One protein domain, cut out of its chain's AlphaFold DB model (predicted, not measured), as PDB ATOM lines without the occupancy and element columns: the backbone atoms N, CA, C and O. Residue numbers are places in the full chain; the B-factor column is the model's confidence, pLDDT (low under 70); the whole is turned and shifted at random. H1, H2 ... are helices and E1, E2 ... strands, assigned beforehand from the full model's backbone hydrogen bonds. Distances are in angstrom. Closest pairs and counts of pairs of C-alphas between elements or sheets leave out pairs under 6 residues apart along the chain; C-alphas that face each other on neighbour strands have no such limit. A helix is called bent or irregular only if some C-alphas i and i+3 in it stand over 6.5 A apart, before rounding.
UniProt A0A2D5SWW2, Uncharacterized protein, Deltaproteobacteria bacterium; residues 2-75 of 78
ATOM      1  N   LEU A   2      22.879   9.292  48.044       93.56
ATOM      2  CA  LEU A   2      21.708   9.903  47.382       93.56
ATOM      3  C   LEU A   2      20.421   9.056  47.463       93.56
ATOM      4  O   LEU A   2      19.366   9.592  47.781       93.56
ATOM      5  N   ARG A   3      20.522   7.730  47.277       94.38
ATOM      6  CA  ARG A   3      19.392   6.788  47.410       94.38
ATOM      7  C   ARG A   3      18.635   6.945  48.732       94.38
ATOM      8  O   ARG A   3      17.413   7.010  48.733       94.38
ATOM      9  N   ASN A   4      19.368   7.021  49.843       95.81
ATOM     10  CA  ASN A   4      18.777   7.108  51.178       95.81
ATOM     11  C   ASN A   4      18.108   8.468  51.388       95.81
ATOM     12  O   ASN A   4      17.013   8.528  51.932       95.81
ATOM     13  N   PHE A   5      18.743   9.545  50.920       95.19
ATOM     14  CA  PHE A   5      18.180  10.889  51.000       95.19
ATOM     15  C   PHE A   5      16.860  10.993  50.226       95.19
ATOM     16  O   PHE A   5      15.848  11.381  50.800       95.19
ATOM     17  N   ILE A   6      16.850  10.576  48.956       94.94
ATOM     18  CA  ILE A   6      15.647  10.596  48.112       94.94
ATOM     19  C   ILE A   6      14.553   9.687  48.694       94.94
ATOM     20  O   ILE A   6      13.393  10.089  48.772       94.94
ATOM     21  N   GLY A   7      14.919   8.483  49.149       94.38
ATOM     22  CA  GLY A   7      13.986   7.528  49.750       94.38
ATOM     23  C   GLY A   7      13.365   8.004  51.067       94.38
ATOM     24  O   GLY A   7      12.253   7.598  51.390       94.38
ATOM     25  N   ALA A   8      14.038   8.888  51.806       96.56
ATOM     26  CA  ALA A   8      13.525   9.440  53.057       96.56
ATOM     27  C   ALA A   8      12.495  10.565  52.856       96.56
ATOM     28  O   ALA A   8      11.696  10.810  53.756       96.56
ATOM     29  N   LEU A   9      12.475  11.241  51.699       96.12
ATOM     30  CA  LEU A   9      11.579  12.385  51.479       96.12
ATOM     31  C   LEU A   9      10.090  12.006  51.573       96.12
ATOM     32  O   LEU A   9       9.387  12.654  52.347       96.12
ATOM     33  N   PRO A  10       9.600  10.938  50.905       92.88
ATOM     34  CA  PRO A  10       8.210  10.512  51.062       92.88
ATOM     35  C   PRO A  10       7.889  10.061  52.491       92.88
ATOM     36  O   PRO A  10       6.811  10.358  52.995       92.88
ATOM     37  N   LEU A  11       8.837   9.394  53.167       96.25
ATOM     38  CA  LEU A  11       8.673   8.947  54.558       96.25
ATOM     39  C   LEU A  11       8.523  10.129  55.527       96.25
ATOM     40  O   LEU A  11       7.812  10.028  56.521       96.25
ATOM     41  N   ALA A  12       9.170  11.252  55.219       97.19
ATOM     42  CA  ALA A  12       9.066  12.498  55.967       97.19
ATOM     43  C   ALA A  12       7.884  13.387  55.523       97.19
ATOM     44  O   ALA A  12       7.736  14.494  56.039       97.19
ATOM     45  N   GLY A  13       7.067  12.959  54.551       96.12
ATOM     46  CA  GLY A  13       5.997  13.784  53.977       96.12
ATOM     47  C   GLY A  13       6.504  15.012  53.208       96.12
ATOM     48  O   GLY A  13       5.778  15.992  53.048       96.12
ATOM     49  N   LEU A  14       7.760  14.988  52.751       96.50
ATOM     50  CA  LEU A  14       8.407  16.094  52.054       96.50
ATOM     51  C   LEU A  14       8.360  15.894  50.540       96.50
ATOM     52  O   LEU A  14       8.722  14.840  50.017       96.50
ATOM     53  N   LYS A  15       7.992  16.961  49.825       96.25
ATOM     54  CA  LYS A  15       8.033  17.026  48.363       96.25
ATOM     55  C   LYS A  15       8.677  18.341  47.916       96.25
ATOM     56  O   LYS A  15       8.001  19.374  47.894       96.25
ATOM     57  N   PRO A  16       9.981  18.353  47.595       95.88
ATOM     58  CA  PRO A  16      10.629  19.568  47.120       95.88
ATOM     59  C   PRO A  16      10.062  19.976  45.758       95.88
ATOM     60  O   PRO A  16       9.642  19.140  44.965       95.88
ATOM     61  N   LYS A  17      10.093  21.277  45.449       97.50
ATOM     62  CA  LYS A  17       9.721  21.766  44.109       97.50
ATOM     63  C   LYS A  17      10.767  21.392  43.055       97.50
ATOM     64  O   LYS A  17      10.431  21.218  41.884       97.50
ATOM     65  N   ARG A  18      12.039  21.320  43.461       97.62
ATOM     66  CA  ARG A  18      13.173  21.092  42.567       97.62
ATOM     67  C   ARG A  18      14.376  20.513  43.306       97.62
ATOM     68  O   ARG A  18      14.669  20.955  44.412       97.62
ATOM     69  N   PHE A  19      15.102  19.613  42.651       97.56
ATOM     70  CA  PHE A  19      16.460  19.228  43.041       97.56
ATOM     71  C   PHE A  19      17.515  19.937  42.199       97.56
ATOM     72  O   PHE A  19      17.317  20.207  41.011       97.56
ATOM     73  N   LEU A  20      18.666  20.171  42.818       97.75
ATOM     74  CA  LEU A  20      19.912  20.502  42.147       97.75
ATOM     75  C   LEU A  20      20.912  19.397  42.488       97.75
ATOM     76  O   LEU A  20      21.284  19.247  43.651       97.75
ATOM     77  N   LEU A  21      21.314  18.612  41.492       97.69
ATOM     78  CA  LEU A  21      22.347  17.596  41.643       97.69
ATOM     79  C   LEU A  21      23.653  18.135  41.069       97.69
ATOM     80  O   LEU A  21      23.762  18.396  39.875       97.69
ATOM     81  N   GLN A  22      24.649  18.295  41.929       97.31
ATOM     82  CA  GLN A  22      25.992  18.650  41.499       97.31
ATOM     83  C   GLN A  22      26.797  17.381  41.233       97.31
ATOM     84  O   GLN A  22      27.036  16.590  42.147       97.31
ATOM     85  N   THR A  23      27.218  17.206  39.984       96.69
ATOM     86  CA  THR A  23      28.192  16.195  39.568       96.69
ATOM     87  C   THR A  23      29.531  16.893  39.306       96.69
ATOM     88  O   THR A  23      30.049  17.561  40.202       96.69
ATOM     89  N   GLY A  24      30.113  16.769  38.115       96.31
ATOM     90  CA  GLY A  24      31.358  17.448  37.768       96.31
ATOM     91  C   GLY A  24      31.889  17.077  36.389       96.31
ATOM     92  O   GLY A  24      31.345  16.199  35.719       96.31
ATOM     93  N   ALA A  25      32.998  17.697  35.989       94.75
ATOM     94  CA  ALA A  25      33.628  17.476  34.686       94.75
ATOM     95  C   ALA A  25      34.053  16.019  34.425       94.75
ATOM     96  O   ALA A  25      34.193  15.623  33.271       94.75
ATOM     97  N   LYS A  26      34.171  15.169  35.462       94.31
ATOM     98  CA  LYS A  26      34.344  13.715  35.274       94.31
ATOM     99  C   LYS A  26      33.208  13.075  34.469       94.31
ATOM    100  O   LYS A  26      33.426  12.012  33.901       94.31
ATOM    101  N   ASN A  27      32.044  13.723  34.362       96.06
ATOM    102  CA  ASN A  27      30.960  13.304  33.475       96.06
ATOM    103  C   ASN A  27      31.409  13.171  32.010       96.06
ATOM    104  O   ASN A  27      30.878  12.325  31.298       96.06
ATOM    105  N   TYR A  28      32.399  13.972  31.603       95.44
ATOM    106  CA  TYR A  28      32.962  14.030  30.253       95.44
ATOM    107  C   TYR A  28      34.253  13.210  30.098       95.44
ATOM    108  O   TYR A  28      34.980  13.370  29.122       95.44
ATOM    109  N   GLY A  29      34.598  12.367  31.078       94.06
ATOM    110  CA  GLY A  29      35.779  11.506  30.984       94.06
ATOM    111  C   GLY A  29      37.125  12.230  31.108       94.06
ATOM    112  O   GLY A  29      38.147  11.634  30.801       94.06
ATOM    113  N   VAL A  30      37.172  13.472  31.611       91.94
ATOM    114  CA  VAL A  30      38.420  14.275  31.709       91.94
ATOM    115  C   VAL A  30      39.556  13.623  32.518       91.94
ATOM    116  O   VAL A  30      40.704  14.034  32.419       91.94
ATOM    117  N   HIS A  31      39.243  12.618  33.337       91.88
ATOM    118  CA  HIS A  31      40.205  11.847  34.135       91.88
ATOM    119  C   HIS A  31      40.770  10.629  33.384       91.88
ATOM    120  O   HIS A  31      41.714  10.013  33.867       91.88
ATOM    121  N   LEU A  32      40.207  10.294  32.221       93.25
ATOM    122  CA  LEU A  32      40.562   9.134  31.395       93.25
ATOM    123  C   LEU A  32      41.404   9.513  30.173       93.25
ATOM    124  O   LEU A  32      41.822   8.641  29.419       93.25
ATOM    125  N   GLY A  33      41.652  10.808  29.967       88.94
ATOM    126  CA  GLY A  33      42.417  11.332  28.842       88.94
ATOM    127  C   GLY A  33      41.676  12.447  28.110       88.94
ATOM    128  O   GLY A  33      40.896  13.195  28.699       88.94
ATOM    129  N   MET A  34      41.954  12.577  26.812       85.12
ATOM    130  CA  MET A  34      41.334  13.598  25.969       85.12
ATOM    131  C   MET A  34      39.868  13.245  25.690       85.12
ATOM    132  O   MET A  34      39.581  12.326  24.928       85.12
ATOM    133  N   GLY A  35      38.950  13.991  26.307       83.38
ATOM    134  CA  GLY A  35      37.521  13.945  26.001       83.38
ATOM    135  C   GLY A  35      37.135  14.810  24.795       83.38
ATOM    136  O   GLY A  35      37.971  15.506  24.206       83.38
ATOM    137  N   LEU A  36      35.844  14.789  24.454       87.38
ATOM    138  CA  LEU A  36      35.261  15.714  23.481       87.38
ATOM    139  C   LEU A  36      35.430  17.158  23.964       87.38
ATOM    140  O   LEU A  36      35.258  17.461  25.143       87.38
ATOM    141  N   ASN A  37      35.815  18.037  23.040       90.00
ATOM    142  CA  ASN A  37      36.034  19.452  23.303       90.00
ATOM    143  C   ASN A  37      35.423  20.279  22.158       90.00
ATOM    144  O   ASN A  37      35.843  20.103  21.012       90.00
ATOM    145  N   PRO A  38      34.463  21.179  22.438       93.06
ATOM    146  CA  PRO A  38      33.931  21.508  23.764       93.06
ATOM    147  C   PRO A  38      33.117  20.356  24.375       93.06
ATOM    148  O   PRO A  38      32.449  19.626  23.654       93.06
ATOM    149  N   ALA A  39      33.173  20.219  25.702       94.06
ATOM    150  CA  ALA A  39      32.281  19.331  26.441       94.06
ATOM    151  C   ALA A  39      30.890  19.973  26.542       94.06
ATOM    152  O   ALA A  39      30.778  21.117  26.998       94.06
ATOM    153  N   VAL A  40      29.845  19.252  26.132       95.81
ATOM    154  CA  VAL A  40      28.456  19.747  26.117       95.81
ATOM    155  C   VAL A  40      27.502  18.751  26.770       95.81
ATOM    156  O   VAL A  40      27.756  17.551  26.827       95.81
ATOM    157  N   GLU A  41      26.368  19.224  27.284       96.06
ATOM    158  CA  GLU A  41      25.467  18.399  28.093       96.06
ATOM    159  C   GLU A  41      24.846  17.226  27.326       96.06
ATOM    160  O   GLU A  41      24.495  16.223  27.955       96.06
ATOM    161  N   SER A  42      24.737  17.359  26.001       95.88
ATOM    162  CA  SER A  42      24.241  16.334  25.077       95.88
ATOM    163  C   SER A  42      25.254  15.234  24.757       95.88
ATOM    164  O   SER A  42      24.887  14.278  24.074       95.88
ATOM    165  N   ASP A  43      26.508  15.365  25.200       95.31
ATOM    166  CA  ASP A  43      27.510  14.321  25.002       95.31
ATOM    167  C   ASP A  43      27.065  13.009  25.675       95.31
ATOM    168  O   ASP A  43      26.488  13.032  26.773       95.31
ATOM    169  N   PRO A  44      27.321  11.849  25.041       95.38
ATOM    170  CA  PRO A  44      26.950  10.562  25.610       95.38
ATOM    171  C   PRO A  44      27.728  10.276  26.900       95.38
ATOM    172  O   PRO A  44      28.807  10.820  27.150       95.38
ATOM    173  N   ARG A  45      27.193   9.364  27.720       96.00
ATOM    174  CA  ARG A  45      27.913   8.839  28.888       96.00
ATOM    175  C   ARG A  45      29.212   8.162  28.439       96.00
ATOM    176  O   ARG A  45      29.241   7.460  27.432       96.00
ATOM    177  N   VAL A  46      30.282   8.363  29.205       95.38
ATOM    178  CA  VAL A  46      31.583   7.728  28.972       95.38
ATOM    179  C   VAL A  46      31.615   6.410  29.740       95.38
ATOM    180  O   VAL A  46      31.676   6.410  30.965       95.38
ATOM    181  N   GLU A  47      31.573   5.286  29.026       94.56
ATOM    182  CA  GLU A  47      31.425   3.942  29.619       94.56
ATOM    183  C   GLU A  47      32.747   3.162  29.746       94.56
ATOM    184  O   GLU A  47      32.746   1.960  29.996       94.56
ATOM    185  N   ILE A  48      33.889   3.842  29.590       94.81
ATOM    186  CA  ILE A  48      35.223   3.230  29.723       94.81
ATOM    187  C   ILE A  48      35.451   2.702  31.151       94.81
ATOM    188  O   ILE A  48      36.024   1.629  31.323       94.81
ATOM    189  N   GLU A  49      34.986   3.432  32.171       93.81
ATOM    190  CA  GLU A  49      34.992   2.984  33.566       93.81
ATOM    191  C   GLU A  49      33.689   3.367  34.289       93.81
ATOM    192  O   GLU A  49      32.984   4.286  33.858       93.81
ATOM    193  N   PRO A  50      33.349   2.700  35.409       95.31
ATOM    194  CA  PRO A  50      32.173   3.058  36.190       95.31
ATOM    195  C   PRO A  50      32.256   4.485  36.746       95.31
ATOM    196  O   PRO A  50      33.105   4.799  37.579       95.31
ATOM    197  N   ASN A  51      31.299   5.332  36.370       95.94
ATOM    198  CA  ASN A  51      31.164   6.678  36.915       95.94
ATOM    199  C   ASN A  51      29.964   6.757  37.865       95.94
ATOM    200  O   ASN A  51      28.813   6.566  37.468       95.94
ATOM    201  N   PHE A  52      30.216   7.080  39.135       95.31
ATOM    202  CA  PHE A  52      29.167   7.126  40.156       95.31
ATOM    203  C   PHE A  52      28.127   8.238  39.932       95.31
ATOM    204  O   PHE A  52      27.081   8.214  40.584       95.31
ATOM    205  N   TYR A  53      28.382   9.198  39.035       97.00
ATOM    206  CA  TYR A  53      27.400  10.212  38.644       97.00
ATOM    207  C   TYR A  53      26.195   9.604  37.932       97.00
ATOM    208  O   TYR A  53      25.071  10.010  38.207       97.00
ATOM    209  N   TYR A  54      26.399   8.605  37.071       97.44
ATOM    210  CA  TYR A  54      25.323   8.075  36.230       97.44
ATOM    211  C   TYR A  54      24.216   7.405  37.057       97.44
ATOM    212  O   TYR A  54      23.066   7.816  36.920       97.44
ATOM    213  N   PRO A  55      24.517   6.528  38.039       97.00
ATOM    214  CA  PRO A  55      23.482   6.031  38.940       97.00
ATOM    215  C   PRO A  55      22.820   7.131  39.783       97.00
ATOM    216  O   PRO A  55      21.672   6.977  40.194       97.00
ATOM    217  N   GLN A  56      23.525   8.227  40.097       97.56
ATOM    218  CA  GLN A  56      22.934   9.354  40.829       97.56
ATOM    219  C   GLN A  56      21.918  10.117  39.979       97.56
ATOM    220  O   GLN A  56      20.832  10.419  40.472       97.56
ATOM    221  N   GLU A  57      22.265  10.394  38.722       97.69
ATOM    222  CA  GLU A  57      21.360  10.967  37.730       97.69
ATOM    223  C   GLU A  57      20.139  10.059  37.522       97.69
ATOM    224  O   GLU A  57      19.014  10.530  37.663       97.69
ATOM    225  N   ASP A  58      20.346   8.754  37.313       97.81
ATOM    226  CA  ASP A  58      19.265   7.788  37.075       97.81
ATOM    227  C   ASP A  58      18.263   7.751  38.240       97.81
ATOM    228  O   ASP A  58      17.055   7.868  38.036       97.81
ATOM    229  N   MET A  59      18.761   7.667  39.481       97.56
ATOM    230  CA  MET A  59      17.913   7.690  40.681       97.56
ATOM    231  C   MET A  59      17.141   9.006  40.828       97.56
ATOM    232  O   MET A  59      15.995   9.005  41.286       97.56
ATOM    233  N   LEU A  60      17.769  10.134  40.483       97.31
ATOM    234  CA  LEU A  60      17.116  11.436  40.532       97.31
ATOM    235  C   LEU A  60      16.005  11.525  39.487       97.31
ATOM    236  O   LEU A  60      14.896  11.942  39.818       97.31
ATOM    237  N   TRP A  61      16.291  11.135  38.246       97.88
ATOM    238  CA  TRP A  61      15.335  11.173  37.144       97.88
ATOM    239  C   TRP A  61      14.135  10.273  37.407       97.88
ATOM    240  O   TRP A  61      13.003  10.710  37.204       97.88
ATOM    241  N   GLU A  62      14.365   9.067  37.928       97.44
ATOM    242  CA  GLU A  62      13.300   8.139  38.310       97.44
ATOM    243  C   GLU A  62      12.375   8.756  39.369       97.44
ATOM    244  O   GLU A  62      11.155   8.808  39.188       97.44
ATOM    245  N   TYR A  63      12.944   9.284  40.459       96.06
ATOM    246  CA  TYR A  63      12.159   9.923  41.516       96.06
ATOM    247  C   TYR A  63      11.393  11.141  40.996       96.06
ATOM    248  O   TYR A  63      10.193  11.272  41.228       96.06
ATOM    249  N   CYS A  64      12.070  12.033  40.277       97.00
ATOM    250  CA  CYS A  64      11.469  13.249  39.748       97.00
ATOM    251  C   CYS A  64      10.355  12.962  38.739       97.00
ATOM    252  O   CYS A  64       9.329  13.642  38.776       97.00
ATOM    253  N   GLY A  65      10.532  11.954  37.882       97.06
ATOM    254  CA  GLY A  65       9.517  11.503  36.934       97.06
ATOM    255  C   GLY A  65       8.281  10.939  37.634       97.06
ATOM    256  O   GLY A  65       7.163  11.287  37.262       97.06
ATOM    257  N   ARG A  66       8.471  10.141  38.693       95.56
ATOM    258  CA  ARG A  66       7.364   9.587  39.486       95.56
ATOM    259  C   ARG A  66       6.615  10.654  40.281       95.56
ATOM    260  O   ARG A  66       5.389  10.655  40.313       95.56
ATOM    261  N   GLU A  67       7.342  11.550  40.939       95.00
ATOM    262  CA  GLU A  67       6.756  12.527  41.860       95.00
ATOM    263  C   GLU A  67       6.346  13.838  41.167       95.00
ATOM    264  O   GLU A  67       5.715  14.690  41.793       95.00
ATOM    265  N   GLY A  68       6.697  14.052  39.896       95.81
ATOM    266  CA  GLY A  68       6.469  15.327  39.207       95.81
ATOM    267  C   GLY A  68       7.286  16.478  39.806       95.81
ATOM    268  O   GLY A  68       6.794  17.600  39.936       95.81
ATOM    269  N   VAL A  69       8.517  16.192  40.232       97.06
ATOM    270  CA  VAL A  69       9.440  17.165  40.836       97.06
ATOM    271  C   VAL A  69      10.458  17.624  39.793       97.06
ATOM    272  O   VAL A  69      11.019  16.808  39.069       97.06
ATOM    273  N   GLY A  70      10.747  18.926  39.724       98.31
ATOM    274  CA  GLY A  70      11.766  19.440  38.803       98.31
ATOM    275  C   GLY A  70      13.193  19.042  39.206       98.31
ATOM    276  O   GLY A  70      13.476  18.783  40.374       98.31
ATOM    277  N   TRP A  71      14.134  19.068  38.267       98.19
ATOM    278  CA  TRP A  71      15.548  18.812  38.557       98.19
ATOM    279  C   TRP A  71      16.475  19.626  37.652       98.19
ATOM    280  O   TRP A  71      16.061  20.093  36.595       98.19
ATOM    281  N   ASN A  72      17.717  19.826  38.099       98.25
ATOM    282  CA  ASN A  72      18.847  20.255  37.269       98.25
ATOM    283  C   ASN A  72      20.080  19.460  37.686       98.25
ATOM    284  O   ASN A  72      20.259  19.189  38.876       98.25
ATOM    285  N   VAL A  73      20.933  19.148  36.715       98.12
ATOM    286  CA  VAL A  73      22.265  18.593  36.956       98.12
ATOM    287  C   VAL A  73      23.286  19.643  36.545       98.12
ATOM    288  O   VAL A  73      23.197  20.178  35.446       98.12
ATOM    289  N   ILE A  74      24.237  19.948  37.425       97.88
ATOM    290  CA  ILE A  74      25.337  20.877  37.134       97.88
ATOM    291  C   ILE A  74      26.665  20.124  37.153       97.88
ATOM    292  O   ILE A  74      26.903  19.293  38.030       97.88
ATOM    293  N   ARG A  75      27.529  20.414  36.174       97.25
ATOM    294  CA  ARG A  75      28.787  19.690  35.914       97.25
ATOM    295  C   ARG A  75      30.005  20.632  36.021       97.25
ATOM    296  O   ARG A  75      30.643  20.894  35.004       97.25
TER     297      ARG A  75
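What this domain is: This is residues 2 to 75 of the 78 residues of an uncharacterized protein of Deltaproteobacteria bacterium (UniProt A0A2D5SWW2). Strands E1 and E2 make a narrow parallel ribbon with helix H3 packed along it and H1 beside H3; the loop of residues 29 to 52, past short H2, forms the rod's other end. The 74 printed residues hold H1, E1, H2, H3 and E2 in order, mixed helices and strands. The whole is loose, radius of gyration of the C-alphas 14.2 A, spanning 45 by 20 by 16 A.

How they stand to each other: H1, residues 2 to 11, touches H3, residues 53 to 67, the same way at a shallow tilt of 16 degrees; their closest C-alphas, Leu 2 and Gln 56, are 6.7 A apart. E1, residues 18 to 22, is parallel to E2, residues 70 to 74; N 19 and O 70 are within hydrogen-bond range, 2.9 A. With H2, residues 25 to 28, and H3 between them, they form a strand-helix-strand unit, its crossover right-handed. Every O i to N i+4 pair is within range in H3, 4 of 6 in H1; H2 is too short for one.

Where its parts are: H1 begins at C-alpha 2 (21.708, 9.903, 47.382) and is only just irregular, C-alphas 7 and 10 being 6.6 A apart. H3 spans 21.0 A; E2 ends at C-alpha 74 (25.337, 20.877, 37.134).

The domain as a whole: The printed part has no cut; the link H2 to H3 is long, 24 residues. No printed residue is under 70 in pLDDT.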